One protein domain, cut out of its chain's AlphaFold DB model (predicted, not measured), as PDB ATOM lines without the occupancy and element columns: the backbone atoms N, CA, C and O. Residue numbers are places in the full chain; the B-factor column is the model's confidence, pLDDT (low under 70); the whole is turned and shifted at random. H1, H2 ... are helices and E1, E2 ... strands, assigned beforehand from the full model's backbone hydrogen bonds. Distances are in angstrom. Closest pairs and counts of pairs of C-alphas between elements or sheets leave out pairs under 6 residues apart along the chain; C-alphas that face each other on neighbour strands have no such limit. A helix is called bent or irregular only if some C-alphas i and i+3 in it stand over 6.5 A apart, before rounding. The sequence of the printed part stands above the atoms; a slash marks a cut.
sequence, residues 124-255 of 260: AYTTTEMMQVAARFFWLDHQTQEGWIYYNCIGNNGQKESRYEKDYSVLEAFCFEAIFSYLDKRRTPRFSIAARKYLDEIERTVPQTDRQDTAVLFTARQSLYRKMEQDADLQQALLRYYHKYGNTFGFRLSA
ATOM      1  N   ALA A 124      -6.700 -22.709 -45.114       91.00
ATOM      2  CA  ALA A 124      -5.956 -23.043 -43.912       91.00
ATOM      3  C   ALA A 124      -6.885 -23.704 -42.893       91.00
ATOM      4  O   ALA A 124      -7.944 -23.165 -42.563       91.00
ATOM      5  N   TYR A 125      -6.437 -24.839 -42.369       94.38
ATOM      6  CA  TYR A 125      -7.036 -25.483 -41.210       94.38
ATOM      7  C   TYR A 125      -5.987 -25.633 -40.114       94.38
ATOM      8  O   TYR A 125      -4.802 -25.853 -40.364       94.38
ATOM      9  N   THR A 126      -6.419 -25.526 -38.875       95.25
ATOM     10  CA  THR A 126      -5.630 -25.804 -37.686       95.25
ATOM     11  C   THR A 126      -5.651 -27.293 -37.378       95.25
ATOM     12  O   THR A 126      -6.549 -28.038 -37.777       95.25
ATOM     13  N   THR A 127      -4.668 -27.749 -36.604       95.50
ATOM     14  CA  THR A 127      -4.700 -29.109 -36.054       95.50
ATOM     15  C   THR A 127      -5.923 -29.334 -35.162       95.50
ATOM     16  O   THR A 127      -6.466 -30.433 -35.151       95.50
ATOM     17  N   THR A 128      -6.405 -28.295 -34.476       95.25
ATOM     18  CA  THR A 128      -7.636 -28.364 -33.678       95.25
ATOM     19  C   THR A 128      -8.864 -28.632 -34.549       95.25
ATOM     20  O   THR A 128      -9.603 -29.566 -34.257       95.25
ATOM     21  N   GLU A 129      -9.047 -27.893 -35.649       95.62
ATOM     22  CA  GLU A 129     -10.138 -28.145 -36.610       95.62
ATOM     23  C   GLU A 129     -10.042 -29.561 -37.198       95.62
ATOM     24  O   GLU A 129     -11.038 -30.279 -37.268       95.62
ATOM     25  N   MET A 130      -8.830 -30.008 -37.551       96.50
ATOM     26  CA  MET A 130      -8.599 -31.367 -38.050       96.50
ATOM     27  C   MET A 130      -9.045 -32.430 -37.040       96.50
ATOM     28  O   MET A 130      -9.726 -33.379 -37.422       96.50
ATOM     29  N   MET A 131      -8.684 -32.278 -35.764       97.12
ATOM     30  CA  MET A 131      -9.057 -33.234 -34.718       97.12
ATOM     31  C   MET A 131     -10.552 -33.211 -34.412       97.12
ATOM     32  O   MET A 131     -11.149 -34.273 -34.230       97.12
ATOM     33  N   GLN A 132     -11.169 -32.027 -34.425       94.94
ATOM     34  CA  GLN A 132     -12.619 -31.889 -34.321       94.94
ATOM     35  C   GLN A 132     -13.300 -32.686 -35.430       94.94
ATOM     36  O   GLN A 132     -14.044 -33.613 -35.123       94.94
ATOM     37  N   VAL A 133     -12.965 -32.426 -36.694       94.94
ATOM     38  CA  VAL A 133     -13.531 -33.145 -37.844       94.94
ATOM     39  C   VAL A 133     -13.254 -34.651 -37.769       94.94
ATOM     40  O   VAL A 133     -14.172 -35.453 -37.940       94.94
ATOM     41  N   ALA A 134     -12.019 -35.062 -37.469       95.88
ATOM     42  CA  ALA A 134     -11.626 -36.469 -37.419       95.88
ATOM     43  C   ALA A 134     -12.386 -37.274 -36.355       95.88
ATOM     44  O   ALA A 134     -12.777 -38.414 -36.604       95.88
ATOM     45  N   ALA A 135     -12.636 -36.691 -35.184       95.56
ATOM     46  CA  ALA A 135     -13.335 -37.373 -34.100       95.56
ATOM     47  C   ALA A 135     -14.773 -37.783 -34.475       95.56
ATOM     48  O   ALA A 135     -15.258 -38.803 -33.991       95.56
ATOM     49  N   ARG A 136     -15.434 -37.061 -35.393       93.31
ATOM     50  CA  ARG A 136     -16.828 -37.337 -35.806       93.31
ATOM     51  C   ARG A 136     -16.946 -38.576 -36.688       93.31
ATOM     52  O   ARG A 136     -18.045 -39.084 -36.889       93.31
ATOM     53  N   PHE A 137     -15.822 -39.097 -37.176       93.50
ATOM     54  CA  PHE A 137     -15.795 -40.390 -37.846       93.50
ATOM     55  C   PHE A 137     -16.011 -41.554 -36.875       93.50
ATOM     56  O   PHE A 137     -16.373 -42.627 -37.335       93.50
ATOM     57  N   PHE A 138     -15.819 -41.373 -35.564       93.12
ATOM     58  CA  PHE A 138     -16.025 -42.405 -34.544       93.12
ATOM     59  C   PHE A 138     -17.458 -42.324 -34.014       93.12
ATOM     60  O   PHE A 138     -17.711 -41.824 -32.922       93.12
ATOM     61  N   TRP A 139     -18.414 -42.766 -34.828       89.88
ATOM     62  CA  TRP A 139     -19.837 -42.646 -34.534       89.88
ATOM     63  C   TRP A 139     -20.298 -43.726 -33.564       89.88
ATOM     64  O   TRP A 139     -20.211 -44.917 -33.861       89.88
ATOM     65  N   LEU A 140     -20.850 -43.294 -32.435       88.12
ATOM     66  CA  LEU A 140     -21.578 -44.155 -31.516       88.12
ATOM     67  C   LEU A 140     -23.021 -44.322 -32.002       88.12
ATOM     68  O   LEU A 140     -23.767 -43.337 -32.053       88.12
ATOM     69  N   ASP A 141     -23.401 -45.549 -32.354       84.50
ATOM     70  CA  ASP A 141     -24.695 -45.830 -32.976       84.50
ATOM     71  C   ASP A 141     -25.767 -46.182 -31.950       84.50
ATOM     72  O   ASP A 141     -26.718 -45.429 -31.766       84.50
ATOM     73  N   HIS A 142     -25.589 -47.296 -31.246       83.62
ATOM     74  CA  HIS A 142     -26.521 -47.775 -30.231       83.62
ATOM     75  C   HIS A 142     -25.796 -48.658 -29.209       83.62
ATOM     76  O   HIS A 142     -24.635 -49.026 -29.397       83.62
ATOM     77  N   GLN A 143     -26.476 -49.006 -28.116       78.44
ATOM     78  CA  GLN A 143     -25.979 -49.958 -27.123       78.44
ATOM     79  C   GLN A 143     -26.684 -51.306 -27.268       78.44
ATOM     80  O   GLN A 143     -27.900 -51.362 -27.449       78.44
ATOM     81  N   THR A 144     -25.927 -52.391 -27.149       79.06
ATOM     82  CA  THR A 144     -26.438 -53.759 -27.023       79.06
ATOM     83  C   THR A 144     -26.199 -54.276 -25.603       79.06
ATOM     84  O   THR A 144     -25.620 -53.593 -24.756       79.06
ATOM     85  N   GLN A 145     -26.632 -55.507 -25.316       75.44
ATOM     86  CA  GLN A 145     -26.309 -56.172 -24.046       75.44
ATOM     87  C   GLN A 145     -24.795 -56.382 -23.855       75.44
ATOM     88  O   GLN A 145     -24.335 -56.483 -22.721       75.44
ATOM     89  N   GLU A 146     -24.032 -56.407 -24.950       77.56
ATOM     90  CA  GLU A 146     -22.577 -56.606 -24.970       77.56
ATOM     91  C   GLU A 146     -21.785 -55.288 -24.886       77.56
ATOM     92  O   GLU A 146     -20.554 -55.305 -24.886       77.56
ATOM     93  N   GLY A 147     -22.483 -54.150 -24.818       76.69
ATOM     94  CA  GLY A 147     -21.898 -52.818 -24.704       76.69
ATOM     95  C   GLY A 147     -22.219 -51.920 -25.896       76.69
ATOM     96  O   GLY A 147     -23.161 -52.143 -26.656       76.69
ATOM     97  N   TRP A 148     -21.455 -50.843 -26.042       81.75
ATOM     98  CA  TRP A 148     -21.667 -49.865 -27.108       81.75
ATOM     99  C   TRP A 148     -21.199 -50.360 -28.481       81.75
ATOM    100  O   TRP A 148     -20.059 -50.801 -28.646       81.75
ATOM    101  N   ILE A 149     -22.052 -50.185 -29.490       80.38
ATOM    102  CA  ILE A 149     -21.717 -50.382 -30.898       80.38
ATOM    103  C   ILE A 149     -21.328 -49.038 -31.506       80.38
ATOM    104  O   ILE A 149     -22.081 -48.061 -31.458       80.38
ATOM    105  N   TYR A 150     -20.137 -48.996 -32.094       83.62
ATOM    106  CA  TYR A 150     -19.636 -47.829 -32.802       83.62
ATOM    107  C   TYR A 150     -19.097 -48.226 -34.172       83.62
ATOM    108  O   TYR A 150     -18.649 -49.357 -34.378       83.62
ATOM    109  N   TYR A 151     -19.106 -47.268 -35.090       84.75
ATOM    110  CA  TYR A 151     -18.587 -47.436 -36.436       84.75
ATOM    111  C   TYR A 151     -17.627 -46.309 -36.777       84.75
ATOM    112  O   TYR A 151     -17.834 -45.152 -36.405       84.75
ATOM    113  N   ASN A 152     -16.606 -46.637 -37.563       80.75
ATOM    114  CA  ASN A 152     -15.920 -45.631 -38.352       80.75
ATOM    115  C   ASN A 152     -16.809 -45.296 -39.560       80.75
ATOM    116  O   ASN A 152     -16.943 -46.106 -40.476       80.75
ATOM    117  N   CYS A 153     -17.486 -44.148 -39.534       74.94
ATOM    118  CA  CYS A 153     -18.510 -43.814 -40.525       74.94
ATOM    119  C   CYS A 153     -17.925 -43.276 -41.832       74.94
ATOM    120  O   CYS A 153     -17.159 -42.326 -41.834       74.94
ATOM    121  N   ILE A 154     -18.365 -43.825 -42.965       62.28
ATOM    122  CA  ILE A 154     -18.130 -43.227 -44.293       62.28
ATOM    123  C   ILE A 154     -19.107 -42.058 -44.544       62.28
ATOM    124  O   ILE A 154     -18.781 -41.104 -45.249       62.28
ATOM    125  N   GLY A 155     -20.309 -42.135 -43.958       62.03
ATOM    126  CA  GLY A 155     -21.384 -41.156 -44.126       62.03
ATOM    127  C   GLY A 155     -21.314 -39.956 -43.174       62.03
ATOM    128  O   GLY A 155     -20.628 -39.978 -42.154       62.03
ATOM    129  N   ASN A 156     -22.106 -38.928 -43.477       61.66
ATOM    130  CA  ASN A 156     -22.096 -37.628 -42.802       61.66
ATOM    131  C   ASN A 156     -22.762 -37.611 -41.407       61.66
ATOM    132  O   ASN A 156     -23.065 -36.537 -40.901       61.66
ATOM    133  N   ASN A 157     -23.061 -38.759 -40.785       61.72
ATOM    134  CA  ASN A 157     -23.898 -38.816 -39.574       61.72
ATOM    135  C   ASN A 157     -23.301 -38.013 -38.408       61.72
ATOM    136  O   ASN A 157     -23.992 -37.179 -37.831       61.72
ATOM    137  N   GLY A 158     -22.005 -38.183 -38.125       60.69
ATOM    138  CA  GLY A 158     -21.322 -37.411 -37.080       60.69
ATOM    139  C   GLY A 158     -21.093 -35.940 -37.430       60.69
ATOM    140  O   GLY A 158     -21.085 -35.092 -36.544       60.69
ATOM    141  N   GLN A 159     -20.944 -35.621 -38.714       73.06
ATOM    142  CA  GLN A 159     -20.674 -34.259 -39.191       73.06
ATOM    143  C   GLN A 159     -21.958 -33.425 -39.377       73.06
ATOM    144  O   GLN A 159     -21.937 -32.207 -39.270       73.06
ATOM    145  N   LYS A 160     -23.121 -34.045 -39.613       69.56
ATOM    146  CA  LYS A 160     -24.409 -33.324 -39.654       69.56
ATOM    147  C   LYS A 160     -24.769 -32.714 -38.296       69.56
ATOM    148  O   LYS A 160     -25.506 -31.733 -38.240       69.56
ATOM    149  N   GLU A 161     -24.250 -33.276 -37.206       67.00
ATOM    150  CA  GLU A 161     -24.503 -32.791 -35.847       67.00
ATOM    151  C   GLU A 161     -23.662 -31.565 -35.472       67.00
ATOM    152  O   GLU A 161     -24.028 -30.836 -34.551       67.00
ATOM    153  N   SER A 162     -22.545 -31.311 -36.154       65.19
ATOM    154  CA  SER A 162     -21.542 -30.360 -35.675       65.19
ATOM    155  C   SER A 162     -21.830 -28.889 -35.988       65.19
ATOM    156  O   SER A 162     -21.108 -28.034 -35.481       65.19
ATOM    157  N   ARG A 163     -22.901 -28.579 -36.743       71.94
ATOM    158  CA  ARG A 163     -23.388 -27.211 -37.046       71.94
ATOM    159  C   ARG A 163     -22.260 -26.205 -37.329       71.94
ATOM    160  O   ARG A 163     -22.295 -25.072 -36.851       71.94
ATOM    161  N   TYR A 164     -21.235 -26.633 -38.061       80.25
ATOM    162  CA  TYR A 164     -20.112 -25.769 -38.388       80.25
ATOM    163  C   TYR A 164     -20.568 -24.651 -39.334       80.25
ATOM    164  O   TYR A 164     -21.246 -24.914 -40.322       80.25
ATOM    165  N   GLU A 165     -20.184 -23.407 -39.038       84.50
ATOM    166  CA  GLU A 165     -20.383 -22.279 -39.963       84.50
ATOM    167  C   GLU A 165     -19.411 -22.347 -41.146       84.50
ATOM    168  O   GLU A 165     -19.723 -21.916 -42.254       84.50
ATOM    169  N   LYS A 166     -18.220 -22.904 -40.898       89.56
ATOM    170  CA  LYS A 166     -17.194 -23.157 -41.905       89.56
ATOM    171  C   LYS A 166     -17.449 -24.496 -42.585       89.56
ATOM    172  O   LYS A 166     -17.709 -25.499 -41.921       89.56
ATOM    173  N   ASP A 167     -17.310 -24.508 -43.901       91.00
ATOM    174  CA  ASP A 167     -17.340 -25.729 -44.689       91.00
ATOM    175  C   ASP A 167     -16.025 -26.509 -44.529       91.00
ATOM    176  O   ASP A 167     -14.947 -26.050 -44.904       91.00
ATOM    177  N   TYR A 168     -16.121 -27.706 -43.953       93.69
ATOM    178  CA  TYR A 168     -14.987 -28.602 -43.744       93.69
ATOM    179  C   TYR A 168     -14.931 -29.749 -44.754       93.69
ATOM    180  O   TYR A 168     -14.138 -30.661 -44.558       93.69
ATOM    181  N   SER A 169     -15.701 -29.730 -45.846       93.62
ATOM    182  CA  SER A 169     -15.816 -30.855 -46.791       93.62
ATOM    183  C   SER A 169     -14.469 -31.410 -47.275       93.62
ATOM    184  O   SER A 169     -14.269 -32.625 -47.340       93.62
ATOM    185  N   VAL A 170     -13.506 -30.534 -47.575       94.69
ATOM    186  CA  VAL A 170     -12.154 -30.934 -47.997       94.69
ATOM    187  C   VAL A 170     -11.369 -31.566 -46.838       94.69
ATOM    188  O   VAL A 170     -10.691 -32.579 -47.032       94.69
ATOM    189  N   LEU A 171     -11.474 -31.003 -45.630       95.62
ATOM    190  CA  LEU A 171     -10.828 -31.533 -44.426       95.62
ATOM    191  C   LEU A 171     -11.455 -32.863 -43.980       95.62
ATOM    192  O   LEU A 171     -10.735 -33.776 -43.586       95.62
ATOM    193  N   GLU A 172     -12.775 -33.000 -44.100       95.62
ATOM    194  CA  GLU A 172     -13.528 -34.233 -43.875       95.62
ATOM    195  C   GLU A 172     -13.029 -35.348 -44.801       95.62
ATOM    196  O   GLU A 172     -12.669 -36.424 -44.323       95.62
ATOM    197  N   ALA A 173     -12.919 -35.076 -46.107       95.75
ATOM    198  CA  ALA A 173     -12.413 -36.032 -47.091       95.75
ATOM    199  C   ALA A 173     -10.956 -36.448 -46.815       95.75
ATOM    200  O   ALA A 173     -10.604 -37.623 -46.957       95.75
ATOM    201  N   PHE A 174     -10.112 -35.505 -46.381       96.50
ATOM    202  CA  PHE A 174      -8.755 -35.799 -45.917       96.50
ATOM    203  C   PHE A 174      -8.758 -36.716 -44.684       96.50
ATOM    204  O   PHE A 174      -8.079 -37.744 -44.689       96.50
ATOM    205  N   CYS A 175      -9.515 -36.370 -43.638       96.88
ATOM    206  CA  CYS A 175      -9.579 -37.143 -42.398       96.88
ATOM    207  C   CYS A 175     -10.103 -38.556 -42.662       96.88
ATOM    208  O   CYS A 175      -9.540 -39.524 -42.151       96.88
ATOM    209  N   PHE A 176     -11.123 -38.676 -43.512       96.06
ATOM    210  CA  PHE A 176     -11.661 -39.948 -43.970       96.06
ATOM    211  C   PHE A 176     -10.578 -40.824 -44.607       96.06
ATOM    212  O   PHE A 176     -10.303 -41.930 -44.140       96.06
ATOM    213  N   GLU A 177      -9.918 -40.325 -45.652       96.00
ATOM    214  CA  GLU A 177      -8.876 -41.074 -46.349       96.00
ATOM    215  C   GLU A 177      -7.729 -41.461 -45.406       96.00
ATOM    216  O   GLU A 177      -7.278 -42.611 -45.412       96.00
ATOM    217  N   ALA A 178      -7.288 -40.526 -44.561       96.69
ATOM    218  CA  ALA A 178      -6.214 -40.754 -43.611       96.69
ATOM    219  C   ALA A 178      -6.575 -41.859 -42.608       96.69
ATOM    220  O   ALA A 178      -5.826 -42.832 -42.507       96.69
ATOM    221  N   ILE A 179      -7.721 -41.769 -41.924       96.75
ATOM    222  CA  ILE A 179      -8.177 -42.763 -40.935       96.75
ATOM    223  C   ILE A 179      -8.289 -44.150 -41.575       96.75
ATOM    224  O   ILE A 179      -7.704 -45.115 -41.073       96.75
ATOM    225  N   PHE A 180      -8.973 -44.255 -42.716       94.94
ATOM    226  CA  PHE A 180      -9.206 -45.547 -43.360       94.94
ATOM    227  C   PHE A 180      -7.925 -46.161 -43.931       94.94
ATOM    228  O   PHE A 180      -7.748 -47.374 -43.845       94.94
ATOM    229  N   SER A 181      -6.949 -45.353 -44.361       95.00
ATOM    230  CA  SER A 181      -5.628 -45.869 -44.756       95.00
ATOM    231  C   SER A 181      -4.878 -46.594 -43.627       95.00
ATOM    232  O   SER A 181      -3.946 -47.363 -43.891       95.00
ATOM    233  N   TYR A 182      -5.233 -46.331 -42.364       95.00
ATOM    234  CA  TYR A 182      -4.727 -47.066 -41.207       95.00
ATOM    235  C   TYR A 182      -5.624 -48.245 -40.825       95.00
ATOM    236  O   TYR A 182      -5.076 -49.280 -40.452       95.00
ATOM    237  N   LEU A 183      -6.950 -48.116 -40.936       91.81
ATOM    238  CA  LEU A 183      -7.901 -49.189 -40.612       91.81
ATOM    239  C   LEU A 183      -7.834 -50.371 -41.590       91.81
ATOM    240  O   LEU A 183      -7.978 -51.508 -41.158       91.81
ATOM    241  N   ASP A 184      -7.538 -50.138 -42.871       89.25
ATOM    242  CA  ASP A 184      -7.419 -51.212 -43.875       89.25
ATOM    243  C   ASP A 184      -6.165 -52.087 -43.697       89.25
ATOM    244  O   ASP A 184      -5.975 -53.098 -44.381       89.25
ATOM    245  N   LYS A 185      -5.239 -51.682 -42.823       88.88
ATOM    246  CA  LYS A 185      -4.013 -52.443 -42.578       88.88
ATOM    247  C   LYS A 185      -4.323 -53.639 -41.686       88.88
ATOM    248  O   LYS A 185      -5.128 -53.568 -40.770       88.88
ATOM    249  N   ARG A 186      -3.551 -54.718 -41.853       81.50
ATOM    250  CA  ARG A 186      -3.664 -55.946 -41.035       81.50
ATOM    251  C   ARG A 186      -3.518 -55.732 -39.521       81.50
ATOM    252  O   ARG A 186      -3.837 -56.632 -38.757       81.50
ATOM    253  N   ARG A 187      -2.953 -54.603 -39.085       90.06
ATOM    254  CA  ARG A 187      -2.766 -54.276 -37.667       90.06
ATOM    255  C   ARG A 187      -3.748 -53.184 -37.275       90.06
ATOM    256  O   ARG A 187      -3.681 -52.095 -37.842       90.06
ATOM    257  N   THR A 188      -4.557 -53.459 -36.256       90.88
ATOM    258  CA  THR A 188      -5.444 -52.469 -35.644       90.88
ATOM    259  C   THR A 188      -4.636 -51.249 -35.191       90.88
ATOM    260  O   THR A 188      -3.667 -51.406 -34.438       90.88
ATOM    261  N   PRO A 189      -4.973 -50.031 -35.647       94.94
ATOM    262  CA  PRO A 189      -4.245 -48.834 -35.255       94.94
ATOM    263  C   PRO A 189      -4.515 -48.473 -33.791       94.94
ATOM    264  O   PRO A 189      -5.594 -48.730 -33.259       94.94
ATOM    265  N   ARG A 190      -3.539 -47.829 -33.140       96.75
ATOM    266  CA  ARG A 190      -3.613 -47.496 -31.706       96.75
ATOM    267  C   ARG A 190      -4.820 -46.635 -31.344       96.75
ATOM    268  O   ARG A 190      -5.489 -46.948 -30.369       96.75
ATOM    269  N   PHE A 191      -5.165 -45.653 -32.175       96.31
ATOM    270  CA  PHE A 191      -6.353 -44.822 -31.960       96.31
ATOM    271  C   PHE A 191      -7.667 -45.624 -31.970       96.31
ATOM    272  O   PHE A 191      -8.632 -45.231 -31.328       96.31
ATOM    273  N   SER A 192      -7.732 -46.762 -32.674       93.88
ATOM    274  CA  SER A 192      -8.922 -47.629 -32.674       93.88
ATOM    275  C   SER A 192      -9.009 -48.444 -31.379       93.88
ATOM    276  O   SER A 192     -10.092 -48.617 -30.822       93.88
ATOM    277  N   ILE A 193      -7.860 -48.871 -30.845       94.19
ATOM    278  CA  ILE A 193      -7.773 -49.489 -29.514       94.19
ATOM    279  C   ILE A 193      -8.164 -48.465 -28.434       94.19
ATOM    280  O   ILE A 193      -8.938 -48.784 -27.533       94.19
ATOM    281  N   ALA A 194      -7.674 -47.226 -28.548       95.44
ATOM    282  CA  ALA A 194      -8.024 -46.130 -27.650       95.44
ATOM    283  C   ALA A 194      -9.524 -45.808 -27.704       95.44
ATOM    284  O   ALA A 194     -10.157 -45.750 -26.654       95.44
ATOM    285  N   ALA A 195     -10.117 -45.722 -28.901       94.56
ATOM    286  CA  ALA A 195     -11.558 -45.532 -29.071       94.56
ATOM    287  C   ALA A 195     -12.373 -46.595 -28.320       94.56
ATOM    288  O   ALA A 195     -13.321 -46.256 -27.615       94.56
ATOM    289  N   ARG A 196     -11.971 -47.874 -28.389       92.06
ATOM    290  CA  ARG A 196     -12.626 -48.941 -27.616       92.06
ATOM    291  C   ARG A 196     -12.498 -48.719 -26.109       92.06
ATOM    292  O   ARG A 196     -13.497 -48.797 -25.406       92.06
ATOM    293  N   LYS A 197     -11.307 -48.371 -25.622       94.12
ATOM    294  CA  LYS A 197     -11.097 -48.050 -24.203       94.12
ATOM    295  C   LYS A 197     -11.961 -46.866 -23.749       94.12
ATOM    296  O   LYS A 197     -12.519 -46.891 -22.658       94.12
ATOM    297  N   TYR A 198     -12.092 -45.836 -24.581       95.50
ATOM    298  CA  TYR A 198     -12.942 -44.681 -24.296       95.50
ATOM    299  C   TYR A 198     -14.416 -45.061 -24.179       95.50
ATOM    300  O   TYR A 198     -15.103 -44.520 -23.317       95.50
ATOM    301  N   LEU A 199     -14.889 -46.013 -24.985       90.88
ATOM    302  CA  LEU A 199     -16.240 -46.558 -24.855       90.88
ATOM    303  C   LEU A 199     -16.438 -47.307 -23.541       90.88
ATOM    304  O   LEU A 199     -17.445 -47.076 -22.877       90.88
ATOM    305  N   ASP A 200     -15.471 -48.130 -23.129       89.94
ATOM    306  CA  ASP A 200     -15.535 -48.841 -21.846       89.94
ATOM    307  C   ASP A 200     -15.585 -47.850 -20.663       89.94
ATOM    308  O   ASP A 200     -16.276 -48.070 -19.669       89.94
ATOM    309  N   GLU A 201     -14.859 -46.732 -20.762       92.38
ATOM    310  CA  GLU A 201     -14.908 -45.646 -19.776       92.38
ATOM    311  C   GLU A 201     -16.273 -44.945 -19.758       92.38
ATOM    312  O   GLU A 201     -16.803 -44.683 -18.679       92.38
ATOM    313  N   ILE A 202     -16.849 -44.662 -20.928       90.25
ATOM    314  CA  ILE A 202     -18.176 -44.044 -21.053       90.25
ATOM    315  C   ILE A 202     -19.256 -44.975 -20.499       90.25
ATOM    316  O   ILE A 202     -20.128 -44.527 -19.757       90.25
ATOM    317  N   GLU A 203     -19.183 -46.274 -20.786       86.31
ATOM    318  CA  GLU A 203     -20.150 -47.257 -20.300       86.31
ATOM    319  C   GLU A 203     -20.220 -47.312 -18.772       86.31
ATOM    320  O   GLU A 203     -21.308 -47.403 -18.214       86.31
ATOM    321  N   ARG A 204     -19.089 -47.158 -18.075       86.38
ATOM    322  CA  ARG A 204     -19.063 -47.102 -16.602       86.38
ATOM    323  C   ARG A 204     -19.789 -45.888 -16.024       86.38
ATOM    324  O   ARG A 204     -20.125 -45.897 -14.844       86.38
ATOM    325  N   THR A 205     -19.997 -44.848 -16.827       83.44
ATOM    326  CA  THR A 205     -20.673 -43.610 -16.412       83.44
ATOM    327  C   THR A 205     -22.152 -43.568 -16.790       83.44
ATOM    328  O   THR A 205     -22.859 -42.671 -16.341       83.44
ATOM    329  N   VAL A 206     -22.631 -44.535 -17.583       76.88
ATOM    330  CA  VAL A 206     -24.015 -44.601 -18.065       76.88
ATOM    331  C   VAL A 206     -24.754 -45.753 -17.370       76.88
ATOM    332  O   VAL A 206     -24.376 -46.913 -17.559       76.88
ATOM    333  N   PRO A 207     -25.812 -45.484 -16.581       69.88
ATOM    334  CA  PRO A 207     -26.611 -46.531 -15.948       69.88
ATOM    335  C   PRO A 207     -27.210 -47.507 -16.968       69.88
ATOM    336  O   PRO A 207     -27.690 -47.110 -18.030       69.88
ATOM    337  N   GLN A 208     -27.250 -48.801 -16.625       67.50
ATOM    338  CA  GLN A 208     -27.806 -49.827 -17.519       67.50
ATOM    339  C   GLN A 208     -29.315 -49.677 -17.790       67.50
ATOM    340  O   GLN A 208     -29.828 -50.296 -18.720       67.50
ATOM    341  N   THR A 209     -30.026 -48.872 -17.004       66.38
ATOM    342  CA  THR A 209     -31.461 -48.606 -17.164       66.38
ATOM    343  C   THR A 209     -31.770 -47.588 -18.257       66.38
ATOM    344  O   THR A 209     -32.874 -47.607 -18.792       66.38
ATOM    345  N   ASP A 210     -30.796 -46.762 -18.652       67.50
ATOM    346  CA  ASP A 210     -31.035 -45.584 -19.503       67.50
ATOM    347  C   ASP A 210     -30.486 -45.783 -20.932       67.50
ATOM    348  O   ASP A 210     -30.316 -44.850 -21.712       67.50
ATOM    349  N   ARG A 211     -30.193 -47.037 -21.299       64.12
ATOM    350  CA  ARG A 211     -29.405 -47.415 -22.490       64.12
ATOM    351  C   ARG A 211     -30.087 -47.178 -23.838       64.12
ATOM    352  O   ARG A 211     -29.416 -47.177 -24.866       64.12
ATOM    353  N   GLN A 212     -31.407 -47.002 -23.845       67.75
ATOM    354  CA  GLN A 212     -32.171 -46.625 -25.043       67.75
ATOM    355  C   GLN A 212     -32.629 -45.163 -25.019       67.75
ATOM    356  O   GLN A 212     -33.306 -44.717 -25.946       67.75
ATOM    357  N   ASP A 213     -32.252 -44.401 -23.990       82.31
ATOM    358  CA  ASP A 213     -32.543 -42.979 -23.955       82.31
ATOM    359  C   ASP A 213     -31.679 -42.251 -24.997       82.31
ATOM    360  O   ASP A 213     -30.445 -42.257 -24.967       82.31
ATOM    361  N   THR A 214     -32.349 -41.595 -25.943       82.12
ATOM    362  CA  THR A 214     -31.712 -40.791 -26.992       82.12
ATOM    363  C   THR A 214     -30.795 -39.690 -26.443       82.12
ATOM    364  O   THR A 214     -29.765 -39.399 -27.054       82.12
ATOM    365  N   ALA A 215     -31.111 -39.110 -25.281       85.62
ATOM    366  CA  ALA A 215     -30.287 -38.096 -24.627       85.62
ATOM    367  C   ALA A 215     -29.002 -38.703 -24.043       85.62
ATOM    368  O   ALA A 215     -27.930 -38.088 -24.110       85.62
ATOM    369  N   VAL A 216     -29.084 -39.932 -23.531       86.50
ATOM    370  CA  VAL A 216     -27.926 -40.690 -23.044       86.50
ATOM    371  C   VAL A 216     -27.013 -41.077 -24.198       86.50
ATOM    372  O   VAL A 216     -25.813 -40.812 -24.133       86.50
ATOM    373  N   LEU A 217     -27.568 -41.610 -25.291       86.31
ATOM    374  CA  LEU A 217     -26.806 -41.926 -26.503       86.31
ATOM    375  C   LEU A 217     -26.099 -40.683 -27.064       86.31
ATOM    376  O   LEU A 217     -24.913 -40.740 -27.396       86.31
ATOM    377  N   PHE A 218     -26.796 -39.546 -27.129       87.81
ATOM    378  CA  PHE A 218     -26.198 -38.282 -27.553       87.81
ATOM    379  C   PHE A 218     -25.047 -37.865 -26.628       87.81
ATOM    380  O   PHE A 218     -23.958 -37.540 -27.098       87.81
ATOM    381  N   THR A 219     -25.244 -37.929 -25.310       89.31
ATOM    382  CA  THR A 219     -24.212 -37.571 -24.322       89.31
ATOM    383  C   THR A 219     -22.990 -38.487 -24.414       89.31
ATOM    384  O   THR A 219     -21.849 -38.012 -24.410       89.31
ATOM    385  N   ALA A 220     -23.205 -39.795 -24.556       90.44
ATOM    386  CA  ALA A 220     -22.151 -40.784 -24.748       90.44
ATOM    387  C   ALA A 220     -21.361 -40.521 -26.042       90.44
ATOM    388  O   ALA A 220     -20.128 -40.511 -26.027       90.44
ATOM    389  N   ARG A 221     -22.053 -40.199 -27.142       90.88
ATOM    390  CA  ARG A 221     -21.441 -39.833 -28.426       90.88
ATOM    391  C   ARG A 221     -20.581 -38.573 -28.317       90.88
ATOM    392  O   ARG A 221     -19.423 -38.588 -28.726       90.88
ATOM    393  N   GLN A 222     -21.100 -37.509 -27.703       91.75
ATOM    394  CA  GLN A 222     -20.332 -36.279 -27.470       91.75
ATOM    395  C   GLN A 222     -19.107 -36.530 -26.578       91.75
ATOM    396  O   GLN A 222     -18.048 -35.937 -26.783       91.75
ATOM    397  N   SER A 223     -19.227 -37.440 -25.611       94.06
ATOM    398  CA  SER A 223     -18.113 -37.832 -24.743       94.06
ATOM    399  C   SER A 223     -17.025 -38.571 -25.523       94.06
ATOM    400  O   SER A 223     -15.840 -38.296 -25.322       94.06
ATOM    401  N   LEU A 224     -17.408 -39.447 -26.459       94.38
ATOM    402  CA  LEU A 224     -16.464 -40.134 -27.338       94.38
ATOM    403  C   LEU A 224     -15.751 -39.136 -28.251       94.38
ATOM    404  O   LEU A 224     -14.528 -39.177 -28.349       94.38
ATOM    405  N   TYR A 225     -16.486 -38.198 -28.855       94.81
ATOM    406  CA  TYR A 225     -15.891 -37.161 -29.698       94.81
ATOM    407  C   TYR A 225     -14.848 -36.338 -28.954       94.81
ATOM    408  O   TYR A 225     -13.741 -36.182 -29.456       94.81
ATOM    409  N   ARG A 226     -15.145 -35.878 -27.733       95.62
ATOM    410  CA  ARG A 226     -14.181 -35.119 -26.919       95.62
ATOM    411  C   ARG A 226     -12.921 -35.922 -26.605       95.62
ATOM    412  O   ARG A 226     -11.827 -35.369 -26.639       95.62
ATOM    413  N   LYS A 227     -13.060 -37.218 -26.313       97.31
ATOM    414  CA  LYS A 227     -11.907 -38.096 -26.074       97.31
ATOM    415  C   LYS A 227     -11.081 -38.289 -27.348       97.31
ATOM    416  O   LYS A 227      -9.866 -38.149 -27.299       97.31
ATOM    417  N   MET A 228     -11.729 -38.518 -28.492       97.00
ATOM    418  CA  MET A 228     -11.046 -38.670 -29.783       97.00
ATOM    419  C   MET A 228     -10.399 -37.370 -30.282       97.00
ATOM    420  O   MET A 228      -9.337 -37.425 -30.892       97.00
ATOM    421  N   GLU A 229     -10.977 -36.199 -29.996       96.62
ATOM    422  CA  GLU A 229     -10.362 -34.890 -30.278       96.62
ATOM    423  C   GLU A 229      -9.004 -34.717 -29.581       96.62
ATOM    424  O   GLU A 229      -8.129 -34.019 -30.091       96.62
ATOM    425  N   GLN A 230      -8.838 -35.348 -28.418       97.44
ATOM    426  CA  GLN A 230      -7.645 -35.280 -27.574       97.44
ATOM    427  C   GLN A 230      -6.718 -36.495 -27.758       97.44
ATOM    428  O   GLN A 230      -5.680 -36.581 -27.100       97.44
ATOM    429  N   ASP A 231      -7.074 -37.444 -28.630       98.06
ATOM    430  CA  ASP A 231      -6.317 -38.679 -28.818       98.06
ATOM    431  C   ASP A 231      -5.016 -38.417 -29.594       98.06
ATOM    432  O   ASP A 231      -5.005 -38.099 -30.789       98.06
ATOM    433  N   ALA A 232      -3.889 -38.569 -28.896       97.44
ATOM    434  CA  ALA A 232      -2.567 -38.303 -29.451       97.44
ATOM    435  C   ALA A 232      -2.192 -39.277 -30.580       97.44
ATOM    436  O   ALA A 232      -1.510 -38.886 -31.531       97.44
ATOM    437  N   ASP A 233      -2.638 -40.537 -30.513       97.81
ATOM    438  CA  ASP A 233      -2.349 -41.536 -31.544       97.81
ATOM    439  C   ASP A 233      -3.090 -41.221 -32.858       97.81
ATOM    440  O   ASP A 233      -2.503 -41.361 -33.940       97.81
ATOM    441  N   LEU A 234      -4.338 -40.746 -32.785       98.00
ATOM    442  CA  LEU A 234      -5.137 -40.273 -33.916       98.00
ATOM    443  C   LEU A 234      -4.492 -39.034 -34.522       98.00
ATOM    444  O   LEU A 234      -4.207 -39.022 -35.720       98.00
ATOM    445  N   GLN A 235      -4.181 -38.029 -33.699       97.94
ATOM    446  CA  GLN A 235      -3.506 -36.817 -34.158       97.94
ATOM    447  C   GLN A 235      -2.198 -37.154 -34.878       97.94
ATOM    448  O   GLN A 235      -1.946 -36.682 -35.989       97.94
ATOM    449  N   GLN A 236      -1.379 -38.029 -34.293       97.69
ATOM    450  CA  GLN A 236      -0.114 -38.440 -34.887       97.69
ATOM    451  C   GLN A 236      -0.314 -39.246 -36.181       97.69
ATOM    452  O   GLN A 236       0.501 -39.151 -37.099       97.69
ATOM    453  N   ALA A 237      -1.367 -40.062 -36.287       97.56
ATOM    454  CA  ALA A 237      -1.710 -40.766 -37.522       97.56
ATOM    455  C   ALA A 237      -2.101 -39.791 -38.645       97.56
ATOM    456  O   ALA A 237      -1.555 -39.884 -39.747       97.56
ATOM    457  N   LEU A 238      -2.965 -38.817 -38.351       97.75
ATOM    458  CA  LEU A 238      -3.404 -37.795 -39.304       97.75
ATOM    459  C   LEU A 238      -2.243 -36.903 -39.756       97.75
ATOM    460  O   LEU A 238      -2.033 -36.727 -40.957       97.75
ATOM    461  N   LEU A 239      -1.426 -36.410 -38.820       97.38
ATOM    462  CA  LEU A 239      -0.255 -35.593 -39.144       97.38
ATOM    463  C   LEU A 239       0.769 -36.378 -39.972       97.38
ATOM    464  O   LEU A 239       1.293 -35.848 -40.945       97.38
ATOM    465  N   ARG A 240       1.028 -37.657 -39.659       97.25
ATOM    466  CA  ARG A 240       1.906 -38.506 -40.488       97.25
ATOM    467  C   ARG A 240       1.367 -38.680 -41.904       97.25
ATOM    468  O   ARG A 240       2.148 -38.627 -42.855       97.25
ATOM    469  N   TYR A 241       0.058 -38.876 -42.051       97.12
ATOM    470  CA  TYR A 241      -0.574 -38.955 -43.363       97.12
ATOM    471  C   TYR A 241      -0.409 -37.641 -44.136       97.12
ATOM    472  O   TYR A 241       0.033 -37.646 -45.287       97.12
ATOM    473  N   TYR A 242      -0.671 -36.511 -43.476       96.31
ATOM    474  CA  TYR A 242      -0.493 -35.182 -44.051       96.31
ATOM    475  C   TYR A 242       0.966 -34.892 -44.420       96.31
ATOM    476  O   TYR A 242       1.230 -34.400 -45.505       96.31
ATOM    477  N   HIS A 243       1.952 -35.251 -43.600       95.44
ATOM    478  CA  HIS A 243       3.361 -35.082 -43.971       95.44
ATOM    479  C   HIS A 243       3.741 -35.902 -45.208       95.44
ATOM    480  O   HIS A 243       4.548 -35.454 -46.020       95.44
ATOM    481  N   LYS A 244       3.145 -37.088 -45.376       96.50
ATOM    482  CA  LYS A 244       3.417 -37.961 -46.518       96.50
ATOM    483  C   LYS A 244       2.772 -37.473 -47.819       96.50
ATOM    484  O   LYS A 244       3.370 -37.637 -48.879       96.50
ATOM    485  N   TYR A 245       1.561 -36.920 -47.752       95.38
ATOM    486  CA  TYR A 245       0.750 -36.606 -48.938       95.38
ATOM    487  C   TYR A 245       0.246 -35.158 -48.995       95.38
ATOM    488  O   TYR A 245      -0.562 -34.821 -49.855       95.38
ATOM    489  N   GLY A 246       0.706 -34.277 -48.112       90.38
ATOM    490  CA  GLY A 246       0.212 -32.904 -47.949       90.38
ATOM    491  C   GLY A 246       0.362 -32.050 -49.205       90.38
ATOM    492  O   GLY A 246      -0.479 -31.208 -49.493       90.38
ATOM    493  N   ASN A 247       1.385 -32.325 -50.018       90.62
ATOM    494  CA  ASN A 247       1.585 -31.671 -51.313       90.62
ATOM    495  C   ASN A 247       0.537 -32.056 -52.375       90.62
ATOM    496  O   ASN A 247       0.455 -31.386 -53.399       90.62
ATOM    497  N   THR A 248      -0.255 -33.105 -52.139       92.12
ATOM    498  CA  THR A 248      -1.370 -33.518 -53.008       92.12
ATOM    499  C   THR A 248      -2.667 -32.772 -52.696       92.12
ATOM    500  O   THR A 248      -3.616 -32.848 -53.466       92.12
ATOM    501  N   PHE A 249      -2.711 -32.020 -51.594       90.31
ATOM    502  CA  PHE A 249      -3.877 -31.242 -51.196       90.31
ATOM    503  C   PHE A 249      -3.689 -29.747 -51.483       90.31
ATOM    504  O   PHE A 249      -2.611 -29.167 -51.317       90.31
ATOM    505  N   GLY A 250      -4.785 -29.111 -51.883       89.94
ATOM    506  CA  GLY A 250      -4.950 -27.673 -52.080       89.94
ATOM    507  C   GLY A 250      -5.261 -26.910 -50.791       89.94
ATOM    508  O   GLY A 250      -5.647 -25.753 -50.863       89.94
ATOM    509  N   PHE A 251      -5.080 -27.520 -49.618       91.75
ATOM    510  CA  PHE A 251      -5.163 -26.848 -48.320       91.75
ATOM    511  C   PHE A 251      -3.829 -26.945 -47.573       91.75
ATOM    512  O   PHE A 251      -2.921 -27.680 -47.972       91.75
ATOM    513  N   ARG A 252      -3.702 -26.189 -46.483       92.25
ATOM    514  CA  ARG A 252      -2.575 -26.267 -45.554       92.25
ATOM    515  C   ARG A 252      -3.043 -26.509 -44.125       92.25
ATOM    516  O   ARG A 252      -4.014 -25.902 -43.681       92.25
ATOM    517  N   LEU A 253      -2.309 -27.345 -43.397       92.12
ATOM    518  CA  LEU A 253      -2.421 -27.427 -41.944       92.12
ATOM    519  C   LEU A 253      -1.453 -26.445 -41.289       92.12
ATOM    520  O   LEU A 253      -0.242 -26.529 -41.496       92.12
ATOM    521  N   SER A 254      -1.979 -25.527 -40.486       87.31
ATOM    522  CA  SER A 254      -1.183 -24.754 -39.537       87.31
ATOM    523  C   SER A 254      -1.106 -25.503 -38.214       87.31
ATOM    524  O   SER A 254      -2.133 -25.942 -37.686       87.31
ATOM    525  N   ALA A 255       0.101 -25.613 -37.655       73.94
ATOM    526  CA  ALA A 255       0.251 -26.036 -36.273       73.94
ATOM    527  C   ALA A 255      -0.511 -25.049 -35.382       73.94
ATOM    528  O   ALA A 255      -0.297 -23.838 -35.462       73.94
TER     529      ALA A 255
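This is residues 124 to 255 of the 260 residues of an uncharacterized protein of Sphingobacteriales bacterium (UniProt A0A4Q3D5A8). A two-stranded hairpin, E2 and E3, lies over a helical hairpin, H4 and H5, E2 over H5 and E3 over H4; towards the other end H3 and H6 cross. H1 lies between these two parts, packing on H3 and H5, and a small parallel pair, E1 and E4, joins the first and last strands at the far end from the hairpins. The printed part has 132 residues with six named helices and four named strands, in the order E1 H1 E2 E3 H2 H3 H4 H5 H6 E4; the class is mixed, helices and strands. It is compact, with a radius of gyration of the C-alphas of 15.1 A and spans of 50 by 37 by 23 A.

E2, residues 138 to 144, measures 17.1 A and begins at C-alpha 138, (-16.025, -42.405, -34.544); E3, residues 147 to 152, measures 16.5 A. H4 holds residues 190 to 203, 20.1 A, and H5 residues 214 to 229, 22.4 A. H1 is residues 127 to 135, 12.1 A, H2 residues 157 to 160, and H3 residues 169 to 183, 20.9 A. H6, residues 232 to 248, 24.1 A, has a kink of 40 degrees near residue 242 and is irregular, with C-alphas 244 and 247 8.1 A apart. E1, residues 124 to 126, begins at (-5.956, -23.043, -43.912); E4, residues 251 to 254, ends at (-1.183, -24.754, -39.537).

E2 and E3 are antiparallel at 151 degrees, with N 139 and O 151 2.9 A apart and N 149 and O 142 2.8 A apart, within hydrogen-bond range. The closest C-alphas of E2 and H5 are those of Leu 140 and Arg 221, 5.3 A; of E3 and H4, Trp 148 and Leu 199, 6.7 A. H4 and H5 touch, closest at C-alphas 202 and 220, 6.3 A, opposite ways at a shallow tilt of 35.0 degrees, only just short of steep. H1 touches residues 224 to 229 of H5, closest at C-alphas 131 and 229, 4.9 A. H1 also touches H3, closest at C-alphas 134 and 175, 5.4 A, at a steep tilt of 64 degrees. H3 touches residues 237 to 242 of H6, closest at C-alphas 178 and 241, 5.9 A, opposite ways at a steep tilt of 65 degrees. H4 and H6 touch only at their ends, C-alphas 191 and 234 being closest at 5.1 A. H2 and H1 are close but not clearly touching, with C-alphas 133 and 159 closest at 7.4 A. E1 and E4 are parallel at 38 degrees, with N 254 and O 125 2.8 A apart, within hydrogen-bond range. Every O i to N i+4 pair is within range in H1, H4 and H5, 10 of 11 in H3 and 11 of 13 in H6; H2 is too short for such a pair.

The two C-alphas farthest apart, those of Thr 209 and Asn 247, are 50.4 A apart. The printed part has no cut and no long link. Mean pLDDT of the printed part is 88.2; residues 154 to 158, 160 to 162 and 207 to 212 are under 70.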